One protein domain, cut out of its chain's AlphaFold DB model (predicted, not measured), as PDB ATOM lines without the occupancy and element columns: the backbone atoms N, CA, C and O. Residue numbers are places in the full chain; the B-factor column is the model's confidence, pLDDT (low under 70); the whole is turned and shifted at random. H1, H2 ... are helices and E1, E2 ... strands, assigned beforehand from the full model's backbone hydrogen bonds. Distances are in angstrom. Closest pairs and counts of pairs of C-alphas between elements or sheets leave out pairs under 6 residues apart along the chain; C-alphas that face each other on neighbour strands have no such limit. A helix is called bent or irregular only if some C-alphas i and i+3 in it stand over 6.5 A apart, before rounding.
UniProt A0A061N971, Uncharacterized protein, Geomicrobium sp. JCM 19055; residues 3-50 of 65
ATOM      1  N   HIS A   3     -51.729  -1.874  40.144       70.81
ATOM      2  CA  HIS A   3     -52.735  -1.064  39.430       70.81
ATOM      3  C   HIS A   3     -52.416   0.440  39.332       70.81
ATOM      4  O   HIS A   3     -53.012   1.129  38.511       70.81
ATOM      5  N   ALA A   4     -51.519   0.959  40.174       72.81
ATOM      6  CA  ALA A   4     -51.137   2.370  40.182       72.81
ATOM      7  C   ALA A   4     -50.047   2.695  39.145       72.81
ATOM      8  O   ALA A   4     -49.734   3.863  38.937       72.81
ATOM      9  N   THR A   5     -49.476   1.681  38.489       65.06
ATOM     10  CA  THR A   5     -48.417   1.836  37.491       65.06
ATOM     11  C   THR A   5     -48.865   1.226  36.172       65.06
ATOM     12  O   THR A   5     -49.184   0.045  36.120       65.06
ATOM     13  N   ALA A   6     -48.873   2.000  35.086       67.00
ATOM     14  CA  ALA A   6     -49.309   1.491  33.782       67.00
ATOM     15  C   ALA A   6     -48.357   0.421  33.195       67.00
ATOM     16  O   ALA A   6     -48.790  -0.385  32.375       67.00
ATOM     17  N   GLN A   7     -47.077   0.427  33.598       79.00
ATOM     18  CA  GLN A   7     -46.000  -0.452  33.100       79.00
ATOM     19  C   GLN A   7     -44.981  -0.833  34.197       79.00
ATOM     20  O   GLN A   7     -43.849  -1.200  33.896       79.00
ATOM     21  N   GLY A   8     -45.341  -0.693  35.476       86.06
ATOM     22  CA  GLY A   8     -44.423  -0.975  36.583       86.06
ATOM     23  C   GLY A   8     -44.371  -2.461  36.917       86.06
ATOM     24  O   GLY A   8     -45.365  -3.167  36.770       86.06
ATOM     25  N   THR A   9     -43.227  -2.931  37.405       91.44
ATOM     26  CA  THR A   9     -43.114  -4.244  38.044       91.44
ATOM     27  C   THR A   9     -43.057  -4.080  39.559       91.44
ATOM     28  O   THR A   9     -42.591  -3.072  40.088       91.44
ATOM     29  N   VAL A  10     -43.577  -5.069  40.276       92.38
ATOM     30  CA  VAL A  10     -43.584  -5.106  41.736       92.38
ATOM     31  C   VAL A  10     -42.950  -6.411  42.179       92.38
ATOM     32  O   VAL A  10     -43.491  -7.485  41.926       92.38
ATOM     33  N   THR A  11     -41.834  -6.318  42.893       93.62
ATOM     34  CA  THR A  11     -41.293  -7.438  43.665       93.62
ATOM     35  C   THR A  11     -41.855  -7.365  45.081       93.62
ATOM     36  O   THR A  11     -41.801  -6.312  45.715       93.62
ATOM     37  N   THR A  12     -42.417  -8.462  45.582       93.38
ATOM     38  CA  THR A  12     -42.948  -8.550  46.949       93.38
ATOM     39  C   THR A  12     -42.475  -9.826  47.626       93.38
ATOM     40  O   THR A  12     -42.349 -10.860  46.974       93.38
ATOM     41  N   PHE A  13     -42.251  -9.758  48.937       94.06
ATOM     42  CA  PHE A  13     -41.845 -10.893  49.762       94.06
ATOM     43  C   PHE A  13     -42.997 -11.347  50.658       94.06
ATOM     44  O   PHE A  13     -43.723 -10.507  51.190       94.06
ATOM     45  N   GLU A  14     -43.145 -12.652  50.856       94.56
ATOM     46  CA  GLU A  14     -44.022 -13.222  51.884       94.56
ATOM     47  C   GLU A  14     -43.398 -14.513  52.414       94.56
ATOM     48  O   GLU A  14     -42.901 -15.318  51.634       94.56
ATOM     49  N   ARG A  15     -43.419 -14.709  53.732       93.94
ATOM     50  CA  ARG A  15     -42.832 -15.882  54.398       93.94
ATOM     51  C   ARG A  15     -43.880 -16.856  54.927       93.94
ATOM     52  O   ARG A  15     -43.550 -18.002  55.199       93.94
ATOM     53  N   ASP A  16     -45.109 -16.390  55.141       94.38
ATOM     54  CA  ASP A  16     -46.194 -17.234  55.625       94.38
ATOM     55  C   ASP A  16     -46.746 -18.088  54.479       94.38
ATOM     56  O   ASP A  16     -47.260 -17.573  53.486       94.38
ATOM     57  N   GLU A  17     -46.644 -19.409  54.617       95.56
ATOM     58  CA  GLU A  17     -47.019 -20.365  53.571       95.56
ATOM     59  C   GLU A  17     -48.494 -20.264  53.173       95.56
ATOM     60  O   GLU A  17     -48.825 -20.381  51.993       95.56
ATOM     61  N   THR A  18     -49.385 -19.999  54.131       96.31
ATOM     62  CA  THR A  18     -50.822 -19.874  53.848       96.31
ATOM     63  C   THR A  18     -51.077 -18.620  53.018       96.31
ATOM     64  O   THR A  18     -51.741 -18.677  51.981       96.31
ATOM     65  N   ARG A  19     -50.457 -17.498  53.398       95.62
ATOM     66  CA  ARG A  19     -50.537 -16.244  52.641       95.62
ATOM     67  C   ARG A  19     -49.898 -16.338  51.265       95.62
ATOM     68  O   ARG A  19     -50.406 -15.719  50.335       95.62
ATOM     69  N   ILE A  20     -48.826 -17.113  51.107       96.81
ATOM     70  CA  ILE A  20     -48.233 -17.396  49.795       96.81
ATOM     71  C   ILE A  20     -49.268 -18.071  48.888       96.81
ATOM     72  O   ILE A  20     -49.453 -17.636  47.749       96.81
ATOM     73  N   GLN A  21     -49.964 -19.104  49.374       97.12
ATOM     74  CA  GLN A  21     -50.979 -19.798  48.575       97.12
ATOM     75  C   GLN A  21     -52.138 -18.868  48.203       97.12
ATOM     76  O   GLN A  21     -52.523 -18.803  47.031       97.12
ATOM     77  N   ASP A  22     -52.628 -18.083  49.162       96.44
ATOM     78  CA  ASP A  22     -53.682 -17.095  48.923       96.44
ATOM     79  C   ASP A  22     -53.245 -16.036  47.901       96.44
ATOM     80  O   ASP A  22     -53.981 -15.723  46.959       96.44
ATOM     81  N   ALA A  23     -52.019 -15.522  48.029       94.94
ATOM     82  CA  ALA A  23     -51.446 -14.559  47.099       94.94
ATOM     83  C   ALA A  23     -51.337 -15.149  45.690       94.94
ATOM     84  O   ALA A  23     -51.735 -14.499  44.725       94.94
ATOM     85  N   ARG A  24     -50.872 -16.395  45.543       95.31
ATOM     86  CA  ARG A  24     -50.799 -17.082  44.243       95.31
ATOM     87  C   ARG A  24     -52.181 -17.241  43.613       95.31
ATOM     88  O   ARG A  24     -52.350 -16.906  42.439       95.31
ATOM     89  N   ALA A  25     -53.173 -17.690  44.380       95.62
ATOM     90  CA  ALA A  25     -54.544 -17.852  43.902       95.62
ATOM     91  C   ALA A  25     -55.180 -16.514  43.484       95.62
ATOM     92  O   ALA A  25     -55.903 -16.449  42.485       95.62
ATOM     93  N   PHE A  26     -54.893 -15.439  44.220       93.88
ATOM     94  CA  PHE A  26     -55.327 -14.089  43.873       93.88
ATOM     95  C   PHE A  26     -54.644 -13.581  42.598       93.88
ATOM     96  O   PHE A  26     -55.318 -13.125  41.672       93.88
ATOM     97  N   LEU A  27     -53.316 -13.714  42.512       93.44
ATOM     98  CA  LEU A  27     -52.530 -13.281  41.358       93.44
ATOM     99  C   LEU A  27     -52.960 -14.004  40.083       93.44
ATOM    100  O   LEU A  27     -53.127 -13.354  39.062       93.44
ATOM    101  N   GLN A  28     -53.242 -15.308  40.126       94.19
ATOM    102  CA  GLN A  28     -53.716 -16.051  38.950       94.19
ATOM    103  C   GLN A  28     -54.984 -15.462  38.312       94.19
ATOM    104  O   GLN A  28     -55.160 -15.563  37.098       94.19
ATOM    105  N   LYS A  29     -55.851 -14.840  39.118       94.12
ATOM    106  CA  LYS A  29     -57.103 -14.209  38.672       94.12
ATOM    107  C   LYS A  29     -56.931 -12.730  38.315       94.12
ATOM    108  O   LYS A  29     -57.870 -12.111  37.821       94.12
ATOM    109  N   SER A  30     -55.759 -12.153  38.578       90.88
ATOM    110  CA  SER A  30     -55.485 -10.735  38.378       90.88
ATOM    111  C   SER A  30     -55.000 -10.438  36.961       90.88
ATOM    112  O   SER A  30     -54.173 -11.154  36.397       90.88
ATOM    113  N   VAL A  31     -55.435  -9.301  36.417       90.50
ATOM    114  CA  VAL A  31     -54.912  -8.746  35.156       90.50
ATOM    115  C   VAL A  31     -53.480  -8.214  35.287       90.50
ATOM    116  O   VAL A  31     -52.808  -8.003  34.286       90.50
ATOM    117  N   THR A  32     -53.001  -7.997  36.515       89.62
ATOM    118  CA  THR A  32     -51.648  -7.491  36.805       89.62
ATOM    119  C   THR A  32     -50.663  -8.592  37.198       89.62
ATOM    120  O   THR A  32     -49.560  -8.292  37.641       89.62
ATOM    121  N   LYS A  33     -51.031  -9.870  37.047       91.00
ATOM    122  CA  LYS A  33     -50.200 -11.007  37.476       91.00
ATOM    123  C   LYS A  33     -48.788 -10.984  36.885       91.00
ATOM    124  O   LYS A  33     -47.833 -11.262  37.595       91.00
ATOM    125  N   ASP A  34     -48.664 -10.574  35.623       91.00
ATOM    126  CA  ASP A  34     -47.391 -10.551  34.896       91.00
ATOM    127  C   ASP A  34     -46.491  -9.380  35.336       91.00
ATOM    128  O   ASP A  34     -45.317  -9.327  34.987       91.00
ATOM    129  N   GLN A  35     -47.031  -8.448  36.130       92.25
ATOM    130  CA  GLN A  35     -46.296  -7.328  36.720       92.25
ATOM    131  C   GLN A  35     -45.794  -7.638  38.136       92.25
ATOM    132  O   GLN A  35     -45.053  -6.834  38.696       92.25
ATOM    133  N   ILE A  36     -46.205  -8.753  38.752       92.88
ATOM    134  CA  ILE A  36     -45.912  -9.042  40.160       92.88
ATOM    135  C   ILE A  36     -45.023 -10.279  40.275       92.88
ATOM    136  O   ILE A  36     -45.417 -11.387  39.916       92.88
ATOM    137  N   GLN A  37     -43.849 -10.096  40.872       93.38
ATOM    138  CA  GLN A  37     -42.964 -11.174  41.287       93.38
ATOM    139  C   GLN A  37     -43.114 -11.405  42.795       93.38
ATOM    140  O   GLN A  37     -42.739 -10.556  43.603       93.38
ATOM    141  N   LEU A  38     -43.652 -12.567  43.171       94.50
ATOM    142  CA  LEU A  38     -43.718 -13.019  44.560       94.50
ATOM    143  C   LEU A  38     -42.467 -13.841  44.896       94.50
ATOM    144  O   LEU A  38     -42.242 -14.894  44.298       94.50
ATOM    145  N   ILE A  39     -41.681 -13.365  45.857       94.75
ATOM    146  CA  ILE A  39     -40.531 -14.067  46.425       94.75
ATOM    147  C   ILE A  39     -40.949 -14.657  47.774       94.75
ATOM    148  O   ILE A  39     -41.413 -13.947  48.661       94.75
ATOM    149  N   GLU A  40     -40.800 -15.968  47.926       95.19
ATOM    150  CA  GLU A  40     -41.167 -16.675  49.157       95.19
ATOM    151  C   GLU A  40     -40.017 -16.635  50.174       95.19
ATOM    152  O   GLU A  40     -38.874 -16.915  49.825       95.19
ATOM    153  N   GLY A  41     -40.294 -16.308  51.431       93.19
ATOM    154  CA  GLY A  41     -39.305 -16.270  52.513       93.19
ATOM    155  C   GLY A  41     -39.153 -14.901  53.178       93.19
ATOM    156  O   GLY A  41     -39.870 -13.945  52.877       93.19
ATOM    157  N   ASP A  42     -38.235 -14.822  54.145       91.44
ATOM    158  CA  ASP A  42     -37.983 -13.602  54.913       91.44
ATOM    159  C   ASP A  42     -37.296 -12.542  54.037       91.44
ATOM    160  O   ASP A  42     -36.262 -12.787  53.414       91.44
ATOM    161  N   ALA A  43     -37.876 -11.341  54.000       91.38
ATOM    162  CA  ALA A  43     -37.359 -10.245  53.192       91.38
ATOM    163  C   ALA A  43     -35.925  -9.852  53.587       91.38
ATOM    164  O   ALA A  43     -35.131  -9.551  52.707       91.38
ATOM    165  N   PHE A  44     -35.566  -9.880  54.876       89.69
ATOM    166  CA  PHE A  44     -34.217  -9.516  55.325       89.69
ATOM    167  C   PHE A  44     -33.161 -10.534  54.905       89.69
ATOM    168  O   PHE A  44     -32.004 -10.166  54.738       89.69
ATOM    169  N   GLU A  45     -33.547 -11.796  54.732       92.00
ATOM    170  CA  GLU A  45     -32.631 -12.866  54.323       92.00
ATOM    171  C   GLU A  45     -32.445 -12.899  52.805       92.00
ATOM    172  O   GLU A  45     -31.388 -13.294  52.324       92.00
ATOM    173  N   ARG A  46     -33.454 -12.450  52.051       91.69
ATOM    174  CA  ARG A  46     -33.470 -12.540  50.584       91.69
ATOM    175  C   ARG A  46     -33.242 -11.216  49.864       91.69
ATOM    176  O   ARG A  46     -33.122 -11.208  48.643       91.69
ATOM    177  N   ILE A  47     -33.176 -10.089  50.578       89.69
ATOM    178  CA  ILE A  47     -32.987  -8.768  49.957       89.69
ATOM    179  C   ILE A  47     -31.678  -8.673  49.164       89.69
ATOM    180  O   ILE A  47     -31.632  -7.981  48.153       89.69
ATOM    181  N   GLU A  48     -30.642  -9.406  49.581       89.12
ATOM    182  CA  GLU A  48     -29.346  -9.457  48.893       89.12
ATOM    183  C   GLU A  48     -29.415 -10.160  47.527       89.12
ATOM    184  O   GLU A  48     -28.546  -9.957  46.682       89.12
ATOM    185  N   GLU A  49     -30.456 -10.961  47.279       88.81
ATOM    186  CA  GLU A  49     -30.683 -11.621  45.989       88.81
ATOM    187  C   GLU A  49     -31.271 -10.665  44.939       88.81
ATOM    188  O   GLU A  49     -31.272 -10.979  43.744       88.81
ATOM    189  N   LEU A  50     -31.795  -9.508  45.363       91.31
ATOM    190  CA  LEU A  50     -32.360  -8.524  44.451       91.31
ATOM    191  C   LEU A  50     -31.259  -7.863  43.621       91.31
ATOM    192  O   LEU A  50     -30.232  -7.428  44.134       91.31
TER     193      LEU A  50
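AT A GLANCE: This is residues 3 to 50 of the 65 residues of an uncharacterized protein of Geomicrobium sp. JCM 19055 (UniProt A0A061N971). Two parallel strands, E1 and E2, lie side by side, with helix H1 running back along one side of them and the short helix H2 at their later end, away from H1. The printed part has 48 residues, in the order E1, H1, E2, H2, and is mixed, helices and strands. It is only just compact, close to loose: radius of gyration of the C-alphas 11.4 A, spans 30 by 23 by 13 A.

IN THESE COORDINATES: E1 is residues 10 to 14, 13.0 A, from C-alpha 10 at (-43.584, -5.106, 41.736). H1 is residues 17 to 29, 19.0 A. E2 is residues 36 to 40, 12.7 A. H2 is residues 43 to 49, 9.9 A, ending with C-alpha 49 at (-30.683, -11.621, 45.989); it is irregular, C-alphas 45 and 48 being 7.2 A apart.

HOW THE PARTS SIT: E1 and E2 are parallel at 25 degrees; N 12 and O 37, 2.9 A, are within hydrogen-bond range. E1, H1 and E2 form a strand-helix-strand unit, two parallel neighbour strands with a helix between, its crossover right-handed. The closest C-alphas of H1 and E2 are Ile 20 and Glu 40, 7.1 A; of E1 and H2, Phe 13 and Ala 43, 5.7 A. H1 and H2 are apart. Of O i to N i+4 pairs, 8 of 9 are within range in H1 and 1 of 3 in H2, which has 2 of 4 O i to N i+3 pairs.

THE WHOLE: The C-alphas farthest apart, Ala 6 and Glu 45, are 30.1 A apart. The printed part has no cut and no long link between named elements; pLDDT is under 70 at residues 5 to 6.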